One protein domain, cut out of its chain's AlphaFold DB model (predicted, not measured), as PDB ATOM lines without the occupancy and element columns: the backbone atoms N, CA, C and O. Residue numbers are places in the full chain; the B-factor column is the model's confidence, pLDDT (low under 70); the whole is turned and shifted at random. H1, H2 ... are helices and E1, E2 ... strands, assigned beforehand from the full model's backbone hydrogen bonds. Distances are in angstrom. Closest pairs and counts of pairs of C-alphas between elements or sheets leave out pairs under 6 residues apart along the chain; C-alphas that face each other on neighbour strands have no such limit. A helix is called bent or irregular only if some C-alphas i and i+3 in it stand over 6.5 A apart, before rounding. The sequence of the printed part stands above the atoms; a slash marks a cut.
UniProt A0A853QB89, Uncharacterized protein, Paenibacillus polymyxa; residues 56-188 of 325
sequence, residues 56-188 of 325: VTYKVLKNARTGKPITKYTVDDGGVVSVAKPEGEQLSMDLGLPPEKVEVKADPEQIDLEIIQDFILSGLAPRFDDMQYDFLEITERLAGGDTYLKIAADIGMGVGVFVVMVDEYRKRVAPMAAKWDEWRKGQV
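This is residues 56 to 188 of the 325 residues of an uncharacterized protein of Paenibacillus polymyxa (UniProt A0A853QB89). A long helix, H5, bent into two arms, runs through the model, and three short helices, H2, H3 and H4, follow one another from its second arm back to the beginning of its first. Two separate ribbons of two strands each, E1 with E4 and E2 with E3, lie by the bend and the second arm, while H1 lies far out, touching no helix. The 133 printed residues hold five named helices and four named strands, in the order E1 E2 E3 H1 E4 H2 H3 H4 H5; both sheets are antiparallel, and the class is mixed, helices and strands. The whole is only just loose, close to compact, with a radius of gyration of the C-alphas of 17.1 A and spans of 51 by 37 by 25 A.

E1, residues 56 to 63, and E4, residues 104 to 112, are antiparallel neighbours at 149 degrees, with N 58 and O 109 2.9 A apart, within hydrogen-bond range. E2, residues 72 to 75, and E3, residues 81 to 84, form an antiparallel hairpin at 144 degrees, with N 74 and O 82 within hydrogen-bond range at 2.9 A. H1, residues 87 to 95, follows E3 after a tight link. H5, residues 159 to 188, was assigned as one helix by its hydrogen bonds but is bent: C-alphas 172 and 175 are 7.0 A apart, and its arms H5a, residues 159 to 172, and H5b, residues 175 to 188, stand at a steep tilt of 59 degrees. The closest C-alphas of E1 and H5a are those of Tyr 58 and Lys 171, 5.4 A apart; those of E2 and H5b are Val 75 and Trp 180, 6.6 A. H2, residues 113 to 121, touches H5b about perpendicular at 82 degrees, closest at the C-alphas of Ile 116 and Ala 177, 5.4 A apart; of H5b, residues 177 to 181 alone touch H2. H3, residues 135 to 143, touches H2 at a steep tilt of 56 degrees, opposite ways, closest at the C-alphas of Ile 120 and Leu 136, 5.9 A. H4, residues 148 to 155, forms a helical hairpin with H3; they only just touch, with 3 pairs of C-alphas within 8 A, the closest being Leu 142 and Tyr 148, 7.4 A. H4 touches residues 159 to 163 of H5a alone, with the C-alphas of Ala 152 and Val 159 closest at 5.3 A. In H1, H2, H3, H4, H5a and H5b every O i to N i+4 pair is within hydrogen-bond range.

E1 begins at C-alpha 56, (31.419, -16.737, -36.346), and is 22.2 A long; E4 is 25.0 A. H5a is 20.1 A and H5b 20.3 A, ending at C-alpha 188, (11.062, -13.558, -49.356).

The C-alphas farthest apart, of Leu 95 and Gly 145, are 52.8 A apart. The printed part has no cut; the link from H2 to H3 is long, 13 residues. Mean pLDDT of the printed part is 77.0; residues 60 to 75, 77 to 107 and 187 to 188 are under 70.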
ATOM      1  N   VAL A  56      31.553 -16.365 -37.754       81.88
ATOM      2  CA  VAL A  56      31.419 -16.737 -36.346       81.88
ATOM      3  C   VAL A  56      31.230 -18.245 -36.255       81.88
ATOM      4  O   VAL A  56      30.278 -18.802 -36.801       81.88
ATOM      5  N   THR A  57      32.135 -18.907 -35.535       81.38
ATOM      6  CA  THR A  57      32.037 -20.340 -35.235       81.38
ATOM      7  C   THR A  57      31.404 -20.531 -33.863       81.38
ATOM      8  O   THR A  57      31.930 -20.042 -32.857       81.38
ATOM      9  N   TYR A  58      30.305 -21.275 -33.802       79.19
ATOM     10  CA  TYR A  58      29.580 -21.582 -32.570       79.19
ATOM     11  C   TYR A  58      29.336 -23.088 -32.443       79.19
ATOM     12  O   TYR A  58      29.463 -23.843 -33.403       79.19
ATOM     13  N   LYS A  59      29.054 -23.552 -31.224       75.38
ATOM     14  CA  LYS A  59      28.840 -24.977 -30.942       75.38
ATOM     15  C   LYS A  59      27.348 -25.258 -30.846       75.38
ATOM     16  O   LYS A  59      26.675 -24.667 -30.004       75.38
ATOM     17  N   VAL A  60      26.856 -26.199 -31.645       69.00
ATOM     18  CA  VAL A  60      25.488 -26.712 -31.537       69.00
ATOM     19  C   VAL A  60      25.511 -28.039 -30.799       69.00
ATOM     20  O   VAL A  60      26.196 -28.983 -31.186       69.00
ATOM     21  N   LEU A  61      24.743 -28.109 -29.716       66.00
ATOM     22  CA  LEU A  61      24.548 -29.331 -28.953       66.00
ATOM     23  C   LEU A  61      23.540 -30.218 -29.692       66.00
ATOM     24  O   LEU A  61      22.353 -29.894 -29.746       66.00
ATOM     25  N   LYS A  62      24.006 -31.324 -30.273       62.88
ATOM     26  CA  LYS A  62      23.179 -32.328 -30.955       62.88
ATOM     27  C   LYS A  62      23.094 -33.593 -30.107       62.88
ATOM     28  O   LYS A  62      24.051 -33.988 -29.440       62.88
ATOM     29  N   ASN A  63      21.931 -34.236 -30.108       59.09
ATOM     30  CA  ASN A  63      21.748 -35.520 -29.440       59.09
ATOM     31  C   ASN A  63      22.610 -36.575 -30.155       59.09
ATOM     32  O   ASN A  63      22.471 -36.777 -31.362       59.09
ATOM     33  N   ALA A  64      23.483 -37.261 -29.416       55.59
ATOM     34  CA  ALA A  64      24.463 -38.194 -29.966       55.59
ATOM     35  C   ALA A  64      23.843 -39.392 -30.708       55.59
ATOM     36  O   ALA A  64      24.521 -39.996 -31.540       55.59
ATOM     37  N   ARG A  65      22.576 -39.730 -30.416       53.50
ATOM     38  CA  ARG A  65      21.840 -40.848 -31.027       53.50
ATOM     39  C   ARG A  65      21.016 -40.440 -32.245       53.50
ATOM     40  O   ARG A  65      20.822 -41.265 -33.130       53.50
ATOM     41  N   THR A  66      20.515 -39.205 -32.299       57.56
ATOM     42  CA  THR A  66      19.604 -38.753 -33.373       57.56
ATOM     43  C   THR A  66      20.208 -37.706 -34.305       57.56
ATOM     44  O   THR A  66      19.624 -37.426 -35.347       57.56
ATOM     45  N   GLY A  67      21.341 -37.097 -33.939       57.06
ATOM     46  CA  GLY A  67      21.990 -36.030 -34.707       57.06
ATOM     47  C   GLY A  67      21.196 -34.719 -34.766       57.06
ATOM     48  O   GLY A  67      21.606 -33.789 -35.454       57.06
ATOM     49  N   LYS A  68      20.060 -34.613 -34.062       56.50
ATOM     50  CA  LYS A  68      19.226 -33.402 -34.051       56.50
ATOM     51  C   LYS A  68      19.682 -32.433 -32.952       56.50
ATOM     52  O   LYS A  68      20.052 -32.909 -31.873       56.50
ATOM     53  N   PRO A  69      19.630 -31.104 -33.182       57.53
ATOM     54  CA  PRO A  69      19.882 -30.111 -32.140       57.53
ATOM     55  C   PRO A  69      18.975 -30.348 -30.930       57.53
ATOM     56  O   PRO A  69      17.774 -30.567 -31.084       57.53
ATOM     57  N   ILE A  70      19.559 -30.325 -29.734       57.94
ATOM     58  CA  ILE A  70      18.840 -30.488 -28.463       57.94
ATOM     59  C   ILE A  70      18.012 -29.234 -28.171       57.94
ATOM     60  O   ILE A  70      16.895 -29.326 -27.664       57.94
ATOM     61  N   THR A  71      18.533 -28.073 -28.562       60.16
ATOM     62  CA  THR A  71      17.825 -26.799 -28.507       60.16
ATOM     63  C   THR A  71      17.064 -26.596 -29.812       60.16
ATOM     64  O   THR A  71      17.671 -26.423 -30.871       60.16
ATOM     65  N   LYS A  72      15.730 -26.622 -29.752       61.94
ATOM     66  CA  LYS A  72      14.886 -26.195 -30.871       61.94
ATOM     67  C   LYS A  72      14.634 -24.697 -30.720       61.94
ATOM     68  O   LYS A  72      14.270 -24.238 -29.645       61.94
ATOM     69  N   TYR A  73      14.820 -23.940 -31.789       64.75
ATOM     70  CA  TYR A  73      14.454 -22.529 -31.833       64.75
ATOM     71  C   TYR A  73      13.217 -22.389 -32.715       64.75
ATOM     72  O   TYR A  73      13.187 -22.941 -33.817       64.75
ATOM     73  N   THR A  74      12.200 -21.688 -32.226       64.31
ATOM     74  CA  THR A  74      10.967 -21.405 -32.965       64.31
ATOM     75  C   THR A  74      10.877 -19.919 -33.245       64.31
ATOM     76  O   THR A  74      11.041 -19.108 -32.334       64.31
ATOM     77  N   VAL A  75      10.628 -19.576 -34.504       64.81
ATOM     78  CA  VAL A  75      10.409 -18.198 -34.945       64.81
ATOM     79  C   VAL A  75       8.905 -17.971 -35.026       64.81
ATOM     80  O   VAL A  75       8.211 -18.773 -35.653       64.81
ATOM     81  N   ASP A  76       8.396 -16.944 -34.351       71.31
ATOM     82  CA  ASP A  76       6.982 -16.567 -34.439       71.31
ATOM     83  C   ASP A  76       6.678 -15.717 -35.691       71.31
ATOM     84  O   ASP A  76       7.575 -15.353 -36.453       71.31
ATOM     85  N   ASP A  77       5.399 -15.392 -35.916       62.81
ATOM     86  CA  ASP A  77       4.954 -14.575 -37.060       62.81
ATOM     87  C   ASP A  77       5.549 -13.149 -37.061       62.81
ATOM     88  O   ASP A  77       5.489 -12.455 -38.076       62.81
ATOM     89  N   GLY A  78       6.127 -12.709 -35.937       55.28
ATOM     90  CA  GLY A  78       6.828 -11.435 -35.785       55.28
ATOM     91  C   GLY A  78       8.344 -11.523 -35.991       55.28
ATOM     92  O   GLY A  78       9.020 -10.500 -35.896       55.28
ATOM     93  N   GLY A  79       8.890 -12.711 -36.270       57.03
ATOM     94  CA  GLY A  79      10.326 -12.932 -36.438       57.03
ATOM     95  C   GLY A  79      11.091 -13.122 -35.123       57.03
ATOM     96  O   GLY A  79      12.314 -13.269 -35.151       57.03
ATOM     97  N   VAL A  80      10.418 -13.138 -33.967       64.81
ATOM     98  CA  VAL A  80      11.078 -13.331 -32.671       64.81
ATOM     99  C   VAL A  80      11.484 -14.793 -32.537       64.81
ATOM    100  O   VAL A  80      10.654 -15.704 -32.597       64.81
ATOM    101  N   VAL A  81      12.780 -15.024 -32.325       68.94
ATOM    102  CA  VAL A  81      13.317 -16.368 -32.106       68.94
ATOM    103  C   VAL A  81      13.245 -16.702 -30.623       68.94
ATOM    104  O   VAL A  81      13.947 -16.123 -29.798       68.94
ATOM    105  N   SER A  82      12.405 -17.670 -30.284       60.12
ATOM    106  CA  SER A  82      12.277 -18.203 -28.932       60.12
ATOM    107  C   SER A  82      12.985 -19.550 -28.814       60.12
ATOM    108  O   SER A  82      12.967 -20.375 -29.731       60.12
ATOM    109  N   VAL A  83      13.626 -19.780 -27.668       61.41
ATOM    110  CA  VAL A  83      14.163 -21.096 -27.315       61.41
ATOM    111  C   VAL A  83      12.987 -21.982 -26.918       61.41
ATOM    112  O   VAL A  83      12.396 -21.794 -25.854       61.41
ATOM    113  N   ALA A  84      12.636 -22.956 -27.756       57.28
ATOM    114  CA  ALA A  84      11.720 -24.005 -27.346       57.28
ATOM    115  C   ALA A  84      12.455 -24.890 -26.332       57.28
ATOM    116  O   ALA A  84      13.525 -25.438 -26.623       57.28
ATOM    117  N   LYS A  85      11.899 -24.994 -25.118       52.66
ATOM    118  CA  LYS A  85      12.434 -25.877 -24.075       52.66
ATOM    119  C   LYS A  85      12.592 -27.293 -24.645       52.66
ATOM    120  O   LYS A  85      11.693 -27.744 -25.362       52.66
ATOM    121  N   PRO A  86      13.693 -28.000 -24.343       54.53
ATOM    122  CA  PRO A  86      13.852 -29.373 -24.793       54.53
ATOM    123  C   PRO A  86      12.667 -30.203 -24.285       54.53
ATOM    124  O   PRO A  86      12.332 -30.133 -23.102       54.53
ATOM    125  N   GLU A  87      12.047 -31.002 -25.160       51.34
ATOM    126  CA  GLU A  87      10.899 -31.861 -24.808       51.34
ATOM    127  C   GLU A  87      11.180 -32.710 -23.549       51.34
ATOM    128  O   GLU A  87      10.290 -32.911 -22.724       51.34
ATOM    129  N   GLY A  88      12.436 -33.124 -23.338       51.53
ATOM    130  CA  GLY A  88      12.866 -33.867 -22.148       51.53
ATOM    131  C   GLY A  88      12.845 -33.071 -20.832       51.53
ATOM    132  O   GLY A  88      12.497 -33.635 -19.797       51.53
ATOM    133  N   GLU A  89      13.150 -31.766 -20.841       49.22
ATOM    134  CA  GLU A  89      13.078 -30.931 -19.626       49.22
ATOM    135  C   GLU A  89      11.626 -30.628 -19.234       49.22
ATOM    136  O   GLU A  89      11.292 -30.650 -18.047       49.22
ATOM    137  N   GLN A  90      10.742 -30.410 -20.216       46.41
ATOM    138  CA  GLN A  90       9.307 -30.216 -19.973       46.41
ATOM    139  C   GLN A  90       8.662 -31.458 -19.350       46.41
ATOM    140  O   GLN A  90       7.945 -31.332 -18.360       46.41
ATOM    141  N   LEU A  91       8.977 -32.647 -19.871       46.88
ATOM    142  CA  LEU A  91       8.513 -33.913 -19.301       46.88
ATOM    143  C   LEU A  91       9.063 -34.138 -17.884       46.88
ATOM    144  O   LEU A  91       8.335 -34.626 -17.024       46.88
ATOM    145  N   SER A  92      10.314 -33.747 -17.608       52.84
ATOM    146  CA  SER A  92      10.906 -33.885 -16.267       52.84
ATOM    147  C   SER A  92      10.266 -32.958 -15.221       52.84
ATOM    148  O   SER A  92       9.994 -33.401 -14.105       52.84
ATOM    149  N   MET A  93       9.959 -31.705 -15.589       55.75
ATOM    150  CA  MET A  93       9.275 -30.740 -14.717       55.75
ATOM    151  C   MET A  93       7.827 -31.141 -14.417       55.75
ATOM    152  O   MET A  93       7.364 -30.919 -13.303       55.75
ATOM    153  N   ASP A  94       7.131 -31.729 -15.391       58.44
ATOM    154  CA  ASP A  94       5.725 -32.131 -15.255       58.44
ATOM    155  C   ASP A  94       5.560 -33.465 -14.499       58.44
ATOM    156  O   ASP A  94       4.602 -33.659 -13.756       58.44
ATOM    157  N   LEU A  95       6.530 -34.381 -14.622       64.62
ATOM    158  CA  LEU A  95       6.468 -35.720 -14.015       64.62
ATOM    159  C   LEU A  95       7.309 -35.876 -12.736       64.62
ATOM    160  O   LEU A  95       7.297 -36.951 -12.133       64.62
ATOM    161  N   GLY A  96       8.058 -34.848 -12.318       57.81
ATOM    162  CA  GLY A  96       8.961 -34.920 -11.159       57.81
ATOM    163  C   GLY A  96      10.093 -35.946 -11.322       57.81
ATOM    164  O   GLY A  96      10.645 -36.429 -10.333       57.81
ATOM    165  N   LEU A  97      10.413 -36.315 -12.565       54.34
ATOM    166  CA  LEU A  97      11.466 -37.272 -12.890       54.34
ATOM    167  C   LEU A  97      12.826 -36.560 -12.948       54.34
ATOM    168  O   LEU A  97      12.892 -35.411 -13.390       54.34
ATOM    169  N   PRO A  98      13.925 -37.219 -12.539       54.66
ATOM    170  CA  PRO A  98      15.259 -36.670 -12.749       54.66
ATOM    171  C   PRO A  98      15.491 -36.442 -14.254       54.66
ATOM    172  O   PRO A  98      15.085 -37.292 -15.054       54.66
ATOM    173  N   PRO A  99      16.122 -35.321 -14.654       58.00
ATOM    174  CA  PRO A  99      16.316 -34.995 -16.061       58.00
ATOM    175  C   PRO A  99      17.085 -36.125 -16.751       58.00
ATOM    176  O   PRO A  99      18.162 -36.526 -16.299       58.00
ATOM    177  N   GLU A 100      16.516 -36.663 -17.832       53.62
ATOM    178  CA  GLU A 100      17.173 -37.695 -18.629       53.62
ATOM    179  C   GLU A 100      18.486 -37.124 -19.170       53.62
ATOM    180  O   GLU A 100      18.510 -36.110 -19.873       53.62
ATOM    181  N   LYS A 101      19.605 -37.754 -18.805       53.00
ATOM    182  CA  LYS A 101      20.938 -37.306 -19.201       53.00
ATOM    183  C   LYS A 101      21.171 -37.708 -20.658       53.00
ATOM    184  O   LYS A 101      21.734 -38.759 -20.944       53.00
ATOM    185  N   VAL A 102      20.680 -36.886 -21.579       54.34
ATOM    186  CA  VAL A 102      20.892 -37.071 -23.017       54.34
ATOM    187  C   VAL A 102      22.390 -36.964 -23.305       54.34
ATOM    188  O   VAL A 102      23.026 -35.982 -22.934       54.34
ATOM    189  N   GLU A 103      22.973 -37.969 -23.963       52.53
ATOM    190  CA  GLU A 103      24.352 -37.889 -24.452       52.53
ATOM    191  C   GLU A 103      24.436 -36.819 -25.548       52.53
ATOM    192  O   GLU A 103      23.771 -36.912 -26.585       52.53
ATOM    193  N   VAL A 104      25.233 -35.779 -25.304       51.62
ATOM    194  CA  VAL A 104      25.338 -34.597 -26.164       51.62
ATOM    195  C   VAL A 104      26.661 -34.610 -26.921       51.62
ATOM    196  O   VAL A 104      27.716 -34.800 -26.317       51.62
ATOM    197  N   LYS A 105      26.619 -34.356 -28.231       57.84
ATOM    198  CA  LYS A 105      27.794 -34.023 -29.044       57.84
ATOM    199  C   LYS A 105      27.747 -32.540 -29.403       57.84
ATOM    200  O   LYS A 105      26.697 -32.029 -29.781       57.84
ATOM    201  N   ALA A 106      28.870 -31.850 -29.234       62.81
ATOM    202  CA  ALA A 106      29.013 -30.454 -29.620       62.81
ATOM    203  C   ALA A 106      29.616 -30.388 -31.024       62.81
ATOM    204  O   ALA A 106      30.811 -30.636 -31.184       62.81
ATOM    205  N   ASP A 107      28.798 -30.035 -32.011       68.75
ATOM    206  CA  ASP A 107      29.250 -29.891 -33.391       68.75
ATOM    207  C   ASP A 107      29.534 -28.411 -33.692       68.75
ATOM    208  O   ASP A 107      28.687 -27.558 -33.399       68.75
ATOM    209  N   PRO A 108      30.719 -28.070 -34.234       76.12
ATOM    210  CA  PRO A 108      31.019 -26.707 -34.647       76.12
ATOM    211  C   PRO A 108      30.233 -26.359 -35.916       76.12
ATOM    212  O   PRO A 108      30.343 -27.038 -36.933       76.12
ATOM    213  N   GLU A 109      29.473 -25.272 -35.861       80.69
ATOM    214  CA  GLU A 109      28.783 -24.668 -37.000       80.69
ATOM    215  C   GLU A 109      29.321 -23.257 -37.252       80.69
ATOM    216  O   GLU A 109      29.848 -22.598 -36.351       80.69
ATOM    217  N   GLN A 110      29.227 -22.817 -38.505       86.38
ATOM    218  CA  GLN A 110      29.708 -21.518 -38.968       86.38
ATOM    219  C   GLN A 110      28.547 -20.727 -39.553       86.38
ATOM    220  O   GLN A 110      27.684 -21.286 -40.231       86.38
ATOM    221  N   ILE A 111      28.539 -19.427 -39.293       87.25
ATOM    222  CA  ILE A 111      27.576 -18.486 -39.855       87.25
ATOM    223  C   ILE A 111      28.287 -17.183 -40.205       87.25
ATOM    224  O   ILE A 111      29.221 -16.767 -39.508       87.25
ATOM    225  N   ASP A 112      27.838 -16.547 -41.283       89.25
ATOM    226  CA  ASP A 112      28.339 -15.240 -41.677       89.25
ATOM    227  C   ASP A 112      27.989 -14.200 -40.613       89.25
ATOM    228  O   ASP A 112      26.857 -14.107 -40.126       89.25
ATOM    229  N   LEU A 113      28.980 -13.385 -40.263       89.81
ATOM    230  CA  LEU A 113      28.833 -12.319 -39.287       89.81
ATOM    231  C   LEU A 113      27.748 -11.320 -39.707       89.81
ATOM    232  O   LEU A 113      27.037 -10.805 -38.851       89.81
ATOM    233  N   GLU A 114      27.603 -11.076 -41.009       91.00
ATOM    234  CA  GLU A 114      26.578 -10.198 -41.578       91.00
ATOM    235  C   GLU A 114      25.163 -10.638 -41.175       91.00
ATOM    236  O   GLU A 114      24.366  -9.815 -40.737       91.00
ATOM    237  N   ILE A 115      24.883 -11.946 -41.187       90.88
ATOM    238  CA  ILE A 115      23.578 -12.486 -40.783       90.88
ATOM    239  C   ILE A 115      23.313 -12.213 -39.299       90.88
ATOM    240  O   ILE A 115      22.205 -11.843 -38.907       90.88
ATOM    241  N   ILE A 116      24.339 -12.376 -38.460       91.12
ATOM    242  CA  ILE A 116      24.237 -12.074 -37.031       91.12
ATOM    243  C   ILE A 116      24.013 -10.576 -36.813       91.12
ATOM    244  O   ILE A 116      23.166 -10.204 -36.004       91.12
ATOM    245  N   GLN A 117      24.754  -9.716 -37.512       91.94
ATOM    246  CA  GLN A 117      24.610  -8.265 -37.389       91.94
ATOM    247  C   GLN A 117      23.211  -7.815 -37.799       91.94
ATOM    248  O   GLN A 117      22.574  -7.096 -37.035       91.94
ATOM    249  N   ASP A 118      22.698  -8.301 -38.927       91.69
ATOM    250  CA  ASP A 118      21.327  -8.056 -39.375       91.69
ATOM    251  C   ASP A 118      20.299  -8.467 -38.316       91.69
ATOM    252  O   ASP A 118      19.363  -7.723 -38.021       91.69
ATOM    253  N   PHE A 119      20.484  -9.643 -37.712       92.25
ATOM    254  CA  PHE A 119      19.603 -10.119 -36.654       92.25
ATOM    255  C   PHE A 119      19.650  -9.212 -35.415       92.25
ATOM    256  O   PHE A 119      18.604  -8.889 -34.852       92.25
ATOM    257  N   ILE A 120      20.831  -8.739 -35.012       92.19
ATOM    258  CA  ILE A 120      20.972  -7.791 -33.898       92.19
ATOM    259  C   ILE A 120      20.300  -6.457 -34.239       92.19
ATOM    260  O   ILE A 120      19.481  -5.976 -33.457       92.19
ATOM    261  N   LEU A 121      20.586  -5.903 -35.419       91.25
ATOM    262  CA  LEU A 121      20.041  -4.632 -35.909       91.25
ATOM    263  C   LEU A 121      18.521  -4.670 -36.102       91.25
ATOM    264  O   LEU A 121      17.862  -3.641 -35.978       91.25
ATOM    265  N   SER A 122      17.942  -5.848 -36.347       87.06
ATOM    266  CA  SER A 122      16.486  -6.021 -36.401       87.06
ATOM    267  C   SER A 122      15.787  -5.748 -35.060       87.06
ATOM    268  O   SER A 122      14.565  -5.608 -35.022       87.06
ATOM    269  N   GLY A 123      16.538  -5.684 -33.952       85.50
ATOM    270  CA  GLY A 123      16.004  -5.511 -32.600       85.50
ATOM    271  C   GLY A 123      15.354  -6.773 -32.021       85.50
ATOM    272  O   GLY A 123      14.817  -6.727 -30.916       85.50
ATOM    273  N   LEU A 124      15.406  -7.895 -32.747       84.06
ATOM    274  CA  LEU A 124      14.848  -9.190 -32.341       84.06
ATOM    275  C   LEU A 124      15.840 -10.032 -31.527       84.06
ATOM    276  O   LEU A 124      15.457 -11.046 -30.938       84.06
ATOM    277  N   ALA A 125      17.111  -9.627 -31.485       87.31
ATOM    278  CA  ALA A 125      18.125 -10.328 -30.718       87.31
ATOM    279  C   ALA A 125      17.885 -10.187 -29.203       87.31
ATOM    280  O   ALA A 125      17.623  -9.084 -28.708       87.31
ATOM    281  N   PRO A 126      17.997 -11.284 -28.434       81.69
ATOM    282  CA  PRO A 126      17.769 -11.242 -27.001       81.69
ATOM    283  C   PRO A 126      18.863 -10.456 -26.277       81.69
ATOM    284  O   PRO A 126      20.024 -10.386 -26.700       81.69
ATOM    285  N   ARG A 127      18.480  -9.905 -25.125       83.94
ATOM    286  CA  ARG A 127      19.408  -9.389 -24.117       83.94
ATOM    287  C   ARG A 127      19.663 -10.482 -23.090       83.94
ATOM    288  O   ARG A 127      18.755 -11.243 -22.764       83.94
ATOM    289  N   PHE A 128      20.889 -10.551 -22.592       81.88
ATOM    290  CA  PHE A 128      21.272 -11.523 -21.577       81.88
ATOM    291  C   PHE A 128      21.594 -10.787 -20.276       81.88
ATOM    292  O   PHE A 128      22.337  -9.810 -20.293       81.88
ATOM    293  N   ASP A 129      21.035 -11.246 -19.157       77.69
ATOM    294  CA  ASP A 129      21.166 -10.574 -17.854       77.69
ATOM    295  C   ASP A 129      22.614 -10.511 -17.344       77.69
ATOM    296  O   ASP A 129      22.968  -9.646 -16.540       77.69
ATOM    297  N   ASP A 130      23.466 -11.421 -17.808       82.19
ATOM    298  CA  ASP A 130      24.890 -11.467 -17.494       82.19
ATOM    299  C   ASP A 130      25.736 -10.530 -18.373       82.19
ATOM    300  O   ASP A 130      26.872 -10.226 -18.011       82.19
ATOM    301  N   MET A 131      25.189  -9.998 -19.473       83.56
ATOM    302  CA  MET A 131      25.882  -9.064 -20.361       83.56
ATOM    303  C   MET A 131      25.181  -7.703 -20.391       83.56
ATOM    304  O   MET A 131      24.208  -7.475 -21.101       83.56
ATOM    305  N   GLN A 132      25.735  -6.766 -19.626       81.94
ATOM    306  CA  GLN A 132      25.134  -5.458 -19.331       81.94
ATOM    307  C   GLN A 132      25.357  -4.389 -20.421       81.94
ATOM    308  O   GLN A 132      25.130  -3.204 -20.175       81.94
ATOM    309  N   TYR A 133      25.834  -4.783 -21.604       87.56
ATOM    310  CA  TYR A 133      26.165  -3.875 -22.704       87.56
ATOM    311  C   TYR A 133      25.065  -3.855 -23.764       87.56
ATOM    312  O   TYR A 133      24.420  -4.872 -24.026       87.56
ATOM    313  N   ASP A 134      24.860  -2.697 -24.396       89.75
ATOM    314  CA  ASP A 134      23.916  -2.581 -25.504       89.75
ATOM    315  C   ASP A 134      24.578  -3.026 -26.814       89.75
ATOM    316  O   ASP A 134      25.252  -2.263 -27.508       89.75
ATOM    317  N   PHE A 135      24.413  -4.307 -27.138       91.88
ATOM    318  CA  PHE A 135      24.968  -4.885 -28.359       91.88
ATOM    319  C   PHE A 135      24.316  -4.351 -29.633       91.88
ATOM    320  O   PHE A 135      24.944  -4.434 -30.690       91.88
ATOM    321  N   LEU A 136      23.109  -3.782 -29.546       92.06
ATOM    322  CA  LEU A 136      22.498  -3.084 -30.672       92.06
ATOM    323  C   LEU A 136      23.296  -1.816 -30.977       92.06
ATOM    324  O   LEU A 136      23.804  -1.687 -32.085       92.06
ATOM    325  N   GLU A 137      23.515  -0.960 -29.974       92.81
ATOM    326  CA  GLU A 137      24.321   0.260 -30.122       92.81
ATOM    327  C   GLU A 137      25.742  -0.066 -30.609       92.81
ATOM    328  O   GLU A 137      26.255   0.563 -31.534       92.81
ATOM    329  N   ILE A 138      26.385  -1.087 -30.030       93.62
ATOM    330  CA  ILE A 138      27.718  -1.527 -30.468       93.62
ATOM    331  C   ILE A 138      27.700  -1.928 -31.949       93.62
ATOM    332  O   ILE A 138      28.601  -1.547 -32.699       93.62
ATOM    333  N   THR A 139      26.688  -2.683 -32.381       93.44
ATOM    334  CA  THR A 139      26.573  -3.144 -33.770       93.44
ATOM    335  C   THR A 139      26.287  -1.984 -34.722       93.44
ATOM    336  O   THR A 139      26.916  -1.906 -35.775       93.44
ATOM    337  N   GLU A 140      25.434  -1.033 -34.338       93.44
ATOM    338  CA  GLU A 140      25.173   0.193 -35.104       93.44
ATOM    339  C   GLU A 140      26.441   1.032 -35.283       93.44
ATOM    340  O   GLU A 140      26.732   1.499 -36.384       93.44
ATOM    341  N   ARG A 141      27.236   1.193 -34.221       94.19
ATOM    342  CA  ARG A 141      28.499   1.938 -34.281       94.19
ATOM    343  C   ARG A 141      29.513   1.267 -35.204       94.19
ATOM    344  O   ARG A 141      30.132   1.952 -36.017       94.19
ATOM    345  N   LEU A 142      29.657  -0.057 -35.112       91.06
ATOM    346  CA  LEU A 142      30.527  -0.829 -36.007       91.06
ATOM    347  C   LEU A 142      30.065  -0.718 -37.471       91.06
ATOM    348  O   LEU A 142      30.890  -0.472 -38.349       91.06
ATOM    349  N   ALA A 143      28.757  -0.813 -37.732       88.81
ATOM    350  CA  ALA A 143      28.185  -0.600 -39.065       88.81
ATOM    351  C   ALA A 143      28.378   0.847 -39.565       88.81
ATOM    352  O   ALA A 143      28.577   1.078 -40.756       88.81
ATOM    353  N   GLY A 144      28.385   1.818 -38.648       88.56
ATOM    354  CA  GLY A 144      28.702   3.225 -38.904       88.56
ATOM    355  C   GLY A 144      30.189   3.515 -39.156       88.56
ATOM    356  O   GLY A 144      30.539   4.659 -39.447       88.56
ATOM    357  N   GLY A 145      31.061   2.505 -39.067       87.06
ATOM    358  CA  GLY A 145      32.494   2.618 -39.343       87.06
ATOM    359  C   GLY A 145      33.364   2.945 -38.128       87.06
ATOM    360  O   GLY A 145      34.563   3.193 -38.292       87.06
ATOM    361  N   ASP A 146      32.812   2.939 -36.910       90.25
ATOM    362  CA  ASP A 146      33.642   2.995 -35.708       90.25
ATOM    363  C   ASP A 146      34.481   1.718 -35.577       90.25
ATOM    364  O   ASP A 146      34.049   0.613 -35.897       90.25
ATOM    365  N   THR A 147      35.707   1.859 -35.072       89.12
ATOM    366  CA  THR A 147      36.598   0.718 -34.844       89.12
ATOM    367  C   THR A 147      36.374   0.115 -33.460       89.12
ATOM    368  O   THR A 147      36.052   0.834 -32.512       89.12
ATOM    369  N   TYR A 148      36.652  -1.185 -33.300       89.69
ATOM    370  CA  TYR A 148      36.652  -1.837 -31.979       89.69
ATOM    371  C   TYR A 148      37.505  -1.075 -30.962       89.69
ATOM    372  O   TYR A 148      37.108  -0.938 -29.811       89.69
ATOM    373  N   LEU A 149      38.650  -0.528 -31.388       90.38
ATOM    374  CA  LEU A 149      39.524   0.266 -30.525       90.38
ATOM    375  C   LEU A 149      38.824   1.526 -29.997       90.38
ATOM    376  O   LEU A 149      38.928   1.826 -28.810       90.38
ATOM    377  N   LYS A 150      38.113   2.251 -30.867       92.81
ATOM    378  CA  LYS A 150      37.392   3.472 -30.494       92.81
ATOM    379  C   LYS A 150      36.252   3.163 -29.528       92.81
ATOM    380  O   LYS A 150      36.158   3.788 -28.480       92.81
ATOM    381  N   ILE A 151      35.427   2.170 -29.856       94.12
ATOM    382  CA  ILE A 151      34.275   1.800 -29.025       94.12
ATOM    383  C   ILE A 151      34.745   1.285 -27.658       94.12
ATOM    384  O   ILE A 151      34.216   1.702 -26.629       94.12
ATOM    385  N   ALA A 152      35.778   0.439 -27.632       93.62
ATOM    386  CA  ALA A 152      36.367  -0.053 -26.391       93.62
ATOM    387  C   ALA A 152      36.875   1.097 -25.506       93.62
ATOM    388  O   ALA A 152      36.590   1.117 -24.308       93.62
ATOM    389  N   ALA A 153      37.564   2.082 -26.095       93.94
ATOM    390  CA  ALA A 153      38.053   3.254 -25.374       93.94
ATOM    391  C   ALA A 153      36.913   4.090 -24.768       93.94
ATOM    392  O   ALA A 153      37.007   4.478 -23.604       93.94
ATOM    393  N   ASP A 154      35.823   4.309 -25.509       94.31
ATOM    394  CA  ASP A 154      34.664   5.076 -25.028       94.31
ATOM    395  C   ASP A 154      33.956   4.394 -23.849       94.31
ATOM    396  O   ASP A 154      33.478   5.057 -22.929       94.31
ATOM    397  N   ILE A 155      33.915   3.059 -23.856       91.81
ATOM    398  CA  ILE A 155      33.319   2.243 -22.787       91.81
ATOM    399  C   ILE A 155      34.298   2.063 -21.606       91.81
ATOM    400  O   ILE A 155      33.913   1.585 -20.538       91.81
ATOM    401  N   GLY A 156      35.562   2.476 -21.755       91.56
ATOM    402  CA  GLY A 156      36.599   2.327 -20.732       91.56
ATOM    403  C   GLY A 156      37.112   0.892 -20.589       91.56
ATOM    404  O   GLY A 156      37.546   0.496 -19.509       91.56
ATOM    405  N   MET A 157      37.050   0.103 -21.663       91.56
ATOM    406  CA  MET A 157      37.470  -1.295 -21.706       91.56
ATOM    407  C   MET A 157      38.717  -1.468 -22.583       91.56
ATOM    408  O   MET A 157      38.897  -0.788 -23.591       91.56
ATOM    409  N   GLY A 158      39.588  -2.418 -22.232       92.06
ATOM    410  CA  GLY A 158      40.672  -2.829 -23.126       92.06
ATOM    411  C   GLY A 158      40.119  -3.487 -24.395       92.06
ATOM    412  O   GLY A 158      39.225  -4.326 -24.309       92.06
ATOM    413  N   VAL A 159      40.671  -3.155 -25.570       90.50
ATOM    414  CA  VAL A 159      40.169  -3.655 -26.868       90.50
ATOM    415  C   VAL A 159      40.100  -5.184 -26.943       90.50
ATOM    416  O   VAL A 159      39.142  -5.716 -27.488       90.50
ATOM    417  N   GLY A 160      41.055  -5.901 -26.338       88.25
ATOM    418  CA  GLY A 160      41.032  -7.366 -26.293       88.25
ATOM    419  C   GLY A 160      39.833  -7.917 -25.515       88.25
ATOM    420  O   GLY A 160      39.148  -8.811 -25.998       88.25
ATOM    421  N   VAL A 161      39.528  -7.327 -24.355       91.75
ATOM    422  CA  VAL A 161      38.354  -7.701 -23.547       91.75
ATOM    423  C   VAL A 161      37.066  -7.347 -24.289       91.75
ATOM    424  O   VAL A 161      36.126  -8.137 -24.307       91.75
ATOM    425  N   PHE A 162      37.045  -6.194 -24.964       93.31
ATOM    426  CA  PHE A 162      35.903  -5.759 -25.762       93.31
ATOM    427  C   PHE A 162      35.596  -6.736 -26.897       93.31
ATOM    428  O   PHE A 162      34.452  -7.155 -27.037       93.31
ATOM    429  N   VAL A 163      36.608  -7.154 -27.666       91.19
ATOM    430  CA  VAL A 163      36.430  -8.124 -28.757       91.19
ATOM    431  C   VAL A 163      35.890  -9.458 -28.239       91.19
ATOM    432  O   VAL A 163      34.951  -9.985 -28.828       91.19
ATOM    433  N   VAL A 164      36.425  -9.975 -27.127       91.00
ATOM    434  CA  VAL A 164      35.928 -11.222 -26.513       91.00
ATOM    435  C   VAL A 164      34.465 -11.085 -26.096       91.00
ATOM    436  O   VAL A 164      33.665 -11.970 -26.381       91.00
ATOM    437  N   MET A 165      34.101  -9.958 -25.483       92.75
ATOM    438  CA  MET A 165      32.734  -9.685 -25.046       92.75
ATOM    439  C   MET A 165      31.744  -9.646 -26.223       92.75
ATOM    440  O   MET A 165      30.691 -10.282 -26.145       92.75
ATOM    441  N   VAL A 166      32.073  -8.978 -27.340       92.38
ATOM    442  CA  VAL A 166      31.165  -8.988 -28.505       92.38
ATOM    443  C   VAL A 166      31.154 -10.331 -29.237       92.38
ATOM    444  O   VAL A 166      30.096 -10.738 -29.714       92.38
ATOM    445  N   ASP A 167      32.278 -11.045 -29.300       90.75
ATOM    446  CA  ASP A 167      32.332 -12.394 -29.875       90.75
ATOM    447  C   ASP A 167      31.484 -13.392 -29.072       90.75
ATOM    448  O   ASP A 167      30.725 -14.172 -29.649       90.75
ATOM    449  N   GLU A 168      31.534 -13.334 -27.740       91.06
ATOM    450  CA  GLU A 168      30.709 -14.179 -26.877       91.06
ATOM    451  C   GLU A 168      29.215 -13.936 -27.111       91.06
ATOM    452  O   GLU A 168      28.457 -14.888 -27.318       91.06
ATOM    453  N   TYR A 169      28.790 -12.670 -27.161       92.25
ATOM    454  CA  TYR A 169      27.408 -12.333 -27.488       92.25
ATOM    455  C   TYR A 169      27.004 -12.866 -28.863       92.25
ATOM    456  O   TYR A 169      25.992 -13.563 -28.980       92.25
ATOM    457  N   ARG A 170      27.826 -12.613 -29.892       91.50
ATOM    458  CA  ARG A 170      27.595 -13.092 -31.264       91.50
ATOM    459  C   ARG A 170      27.456 -14.609 -31.318       91.50
ATOM    460  O   ARG A 170      26.542 -15.097 -31.971       91.50
ATOM    461  N   LYS A 171      28.282 -15.363 -30.587       89.12
ATOM    462  CA  LYS A 171      28.180 -16.831 -30.486       89.12
ATOM    463  C   LYS A 171      26.880 -17.297 -29.841       89.12
ATOM    464  O   LYS A 171      26.332 -18.312 -30.265       89.12
ATOM    465  N   ARG A 172      26.373 -16.582 -28.834       88.38
ATOM    466  CA  ARG A 172      25.098 -16.925 -28.185       88.38
ATOM    467  C   ARG A 172      23.905 -16.660 -29.094       88.38
ATOM    468  O   ARG A 172      22.966 -17.453 -29.094       88.38
ATOM    469  N   VAL A 173      23.939 -15.578 -29.872       90.19
ATOM    470  CA  VAL A 173      22.858 -15.242 -30.812       90.19
ATOM    471  C   VAL A 173      22.982 -15.941 -32.164       90.19
ATOM    472  O   VAL A 173      21.976 -16.069 -32.848       90.19
ATOM    473  N   ALA A 174      24.158 -16.455 -32.532       88.88
ATOM    474  CA  ALA A 174      24.414 -17.169 -33.785       88.88
ATOM    475  C   ALA A 174      23.368 -18.246 -34.146       88.88
ATOM    476  O   ALA A 174      22.830 -18.178 -35.252       88.88
ATOM    477  N   PRO A 175      23.000 -19.193 -33.255       85.94
ATOM    478  CA  PRO A 175      21.973 -20.185 -33.581       85.94
ATOM    479  C   PRO A 175      20.588 -19.564 -33.815       85.94
ATOM    480  O   PRO A 175      19.810 -20.063 -34.629       85.94
ATOM    481  N   MET A 176      20.272 -18.467 -33.120       86.94
ATOM    482  CA  MET A 176      19.011 -17.744 -33.303       86.94
ATOM    483  C   MET A 176      19.008 -16.980 -34.625       86.94
ATOM    484  O   MET A 176      18.047 -17.080 -35.382       86.94
ATOM    485  N   ALA A 177      20.111 -16.304 -34.944       89.00
ATOM    486  CA  ALA A 177      20.305 -15.609 -36.208       89.00
ATOM    487  C   ALA A 177      20.207 -16.569 -37.404       89.00
ATOM    488  O   ALA A 177      19.548 -16.240 -38.382       89.00
ATOM    489  N   ALA A 178      20.772 -17.779 -37.301       87.56
ATOM    490  CA  ALA A 178      20.650 -18.812 -38.334       87.56
ATOM    491  C   ALA A 178      19.181 -19.154 -38.632       87.56
ATOM    492  O   ALA A 178      18.756 -19.205 -39.783       87.56
ATOM    493  N   LYS A 179      18.381 -19.346 -37.579       85.19
ATOM    494  CA  LYS A 179      16.960 -19.704 -37.691       85.19
ATOM    495  C   LYS A 179      16.101 -18.542 -38.176       85.19
ATOM    496  O   LYS A 179      15.190 -18.741 -38.976       85.19
ATOM    497  N   TRP A 180      16.410 -17.331 -37.726       88.50
ATOM    498  CA  TRP A 180      15.794 -16.111 -38.231       88.50
ATOM    499  C   TRP A 180      16.093 -15.893 -39.720       88.50
ATOM    500  O   TRP A 180      15.199 -15.517 -40.477       88.50
ATOM    501  N   ASP A 181      17.318 -16.182 -40.157       88.38
ATOM    502  CA  ASP A 181      17.720 -16.069 -41.557       88.38
ATOM    503  C   ASP A 181      17.008 -17.092 -42.460       88.38
ATOM    504  O   ASP A 181      16.502 -16.742 -43.527       88.38
ATOM    505  N   GLU A 182      16.868 -18.341 -42.003       87.62
ATOM    506  CA  GLU A 182      16.032 -19.348 -42.673       87.62
ATOM    507  C   GLU A 182      14.579 -18.858 -42.829       87.62
ATOM    508  O   GLU A 182      13.999 -18.949 -43.915       87.62
ATOM    509  N   TRP A 183      13.997 -18.293 -41.765       85.06
ATOM    510  CA  TRP A 183      12.631 -17.764 -41.774       85.06
ATOM    511  C   TRP A 183      12.471 -16.566 -42.718       85.06
ATOM    512  O   TRP A 183      11.574 -16.579 -43.564       85.06
ATOM    513  N   ARG A 184      13.350 -15.553 -42.646       83.50
ATOM    514  CA  ARG A 184      13.250 -14.359 -43.508       83.50
ATOM    515  C   ARG A 184      13.453 -14.718 -44.981       83.50
ATOM    516  O   ARG A 184      12.746 -14.187 -45.829       83.50
ATOM    517  N   LYS A 185      14.351 -15.660 -45.301       83.94
ATOM    518  CA  LYS A 185      14.517 -16.185 -46.669       83.94
ATOM    519  C   LYS A 185      13.266 -16.934 -47.133       83.94
ATOM    520  O   LYS A 185      12.838 -16.762 -48.273       83.94
ATOM    521  N   GLY A 186      12.637 -17.699 -46.239       75.56
ATOM    522  CA  GLY A 186      11.342 -18.335 -46.478       75.56
ATOM    523  C   GLY A 186      10.220 -17.334 -46.774       75.56
ATOM    524  O   GLY A 186       9.424 -17.576 -47.676       75.56
ATOM    525  N   GLN A 187      10.191 -16.186 -46.088       62.81
ATOM    526  CA  GLN A 187       9.218 -15.114 -46.344       62.81
ATOM    527  C   GLN A 187       9.487 -14.330 -47.637       62.81
ATOM    528  O   GLN A 187       8.557 -13.878 -48.296       62.81
ATOM    529  N   VAL A 188      10.744 -14.185 -48.058       55.59
ATOM    530  CA  VAL A 188      11.062 -13.558 -49.356       55.59
ATOM    531  C   VAL A 188      10.606 -14.445 -50.527       55.59
ATOM    532  O   VAL A 188      10.211 -13.931 -51.572       55.59
TER     533      VAL A 188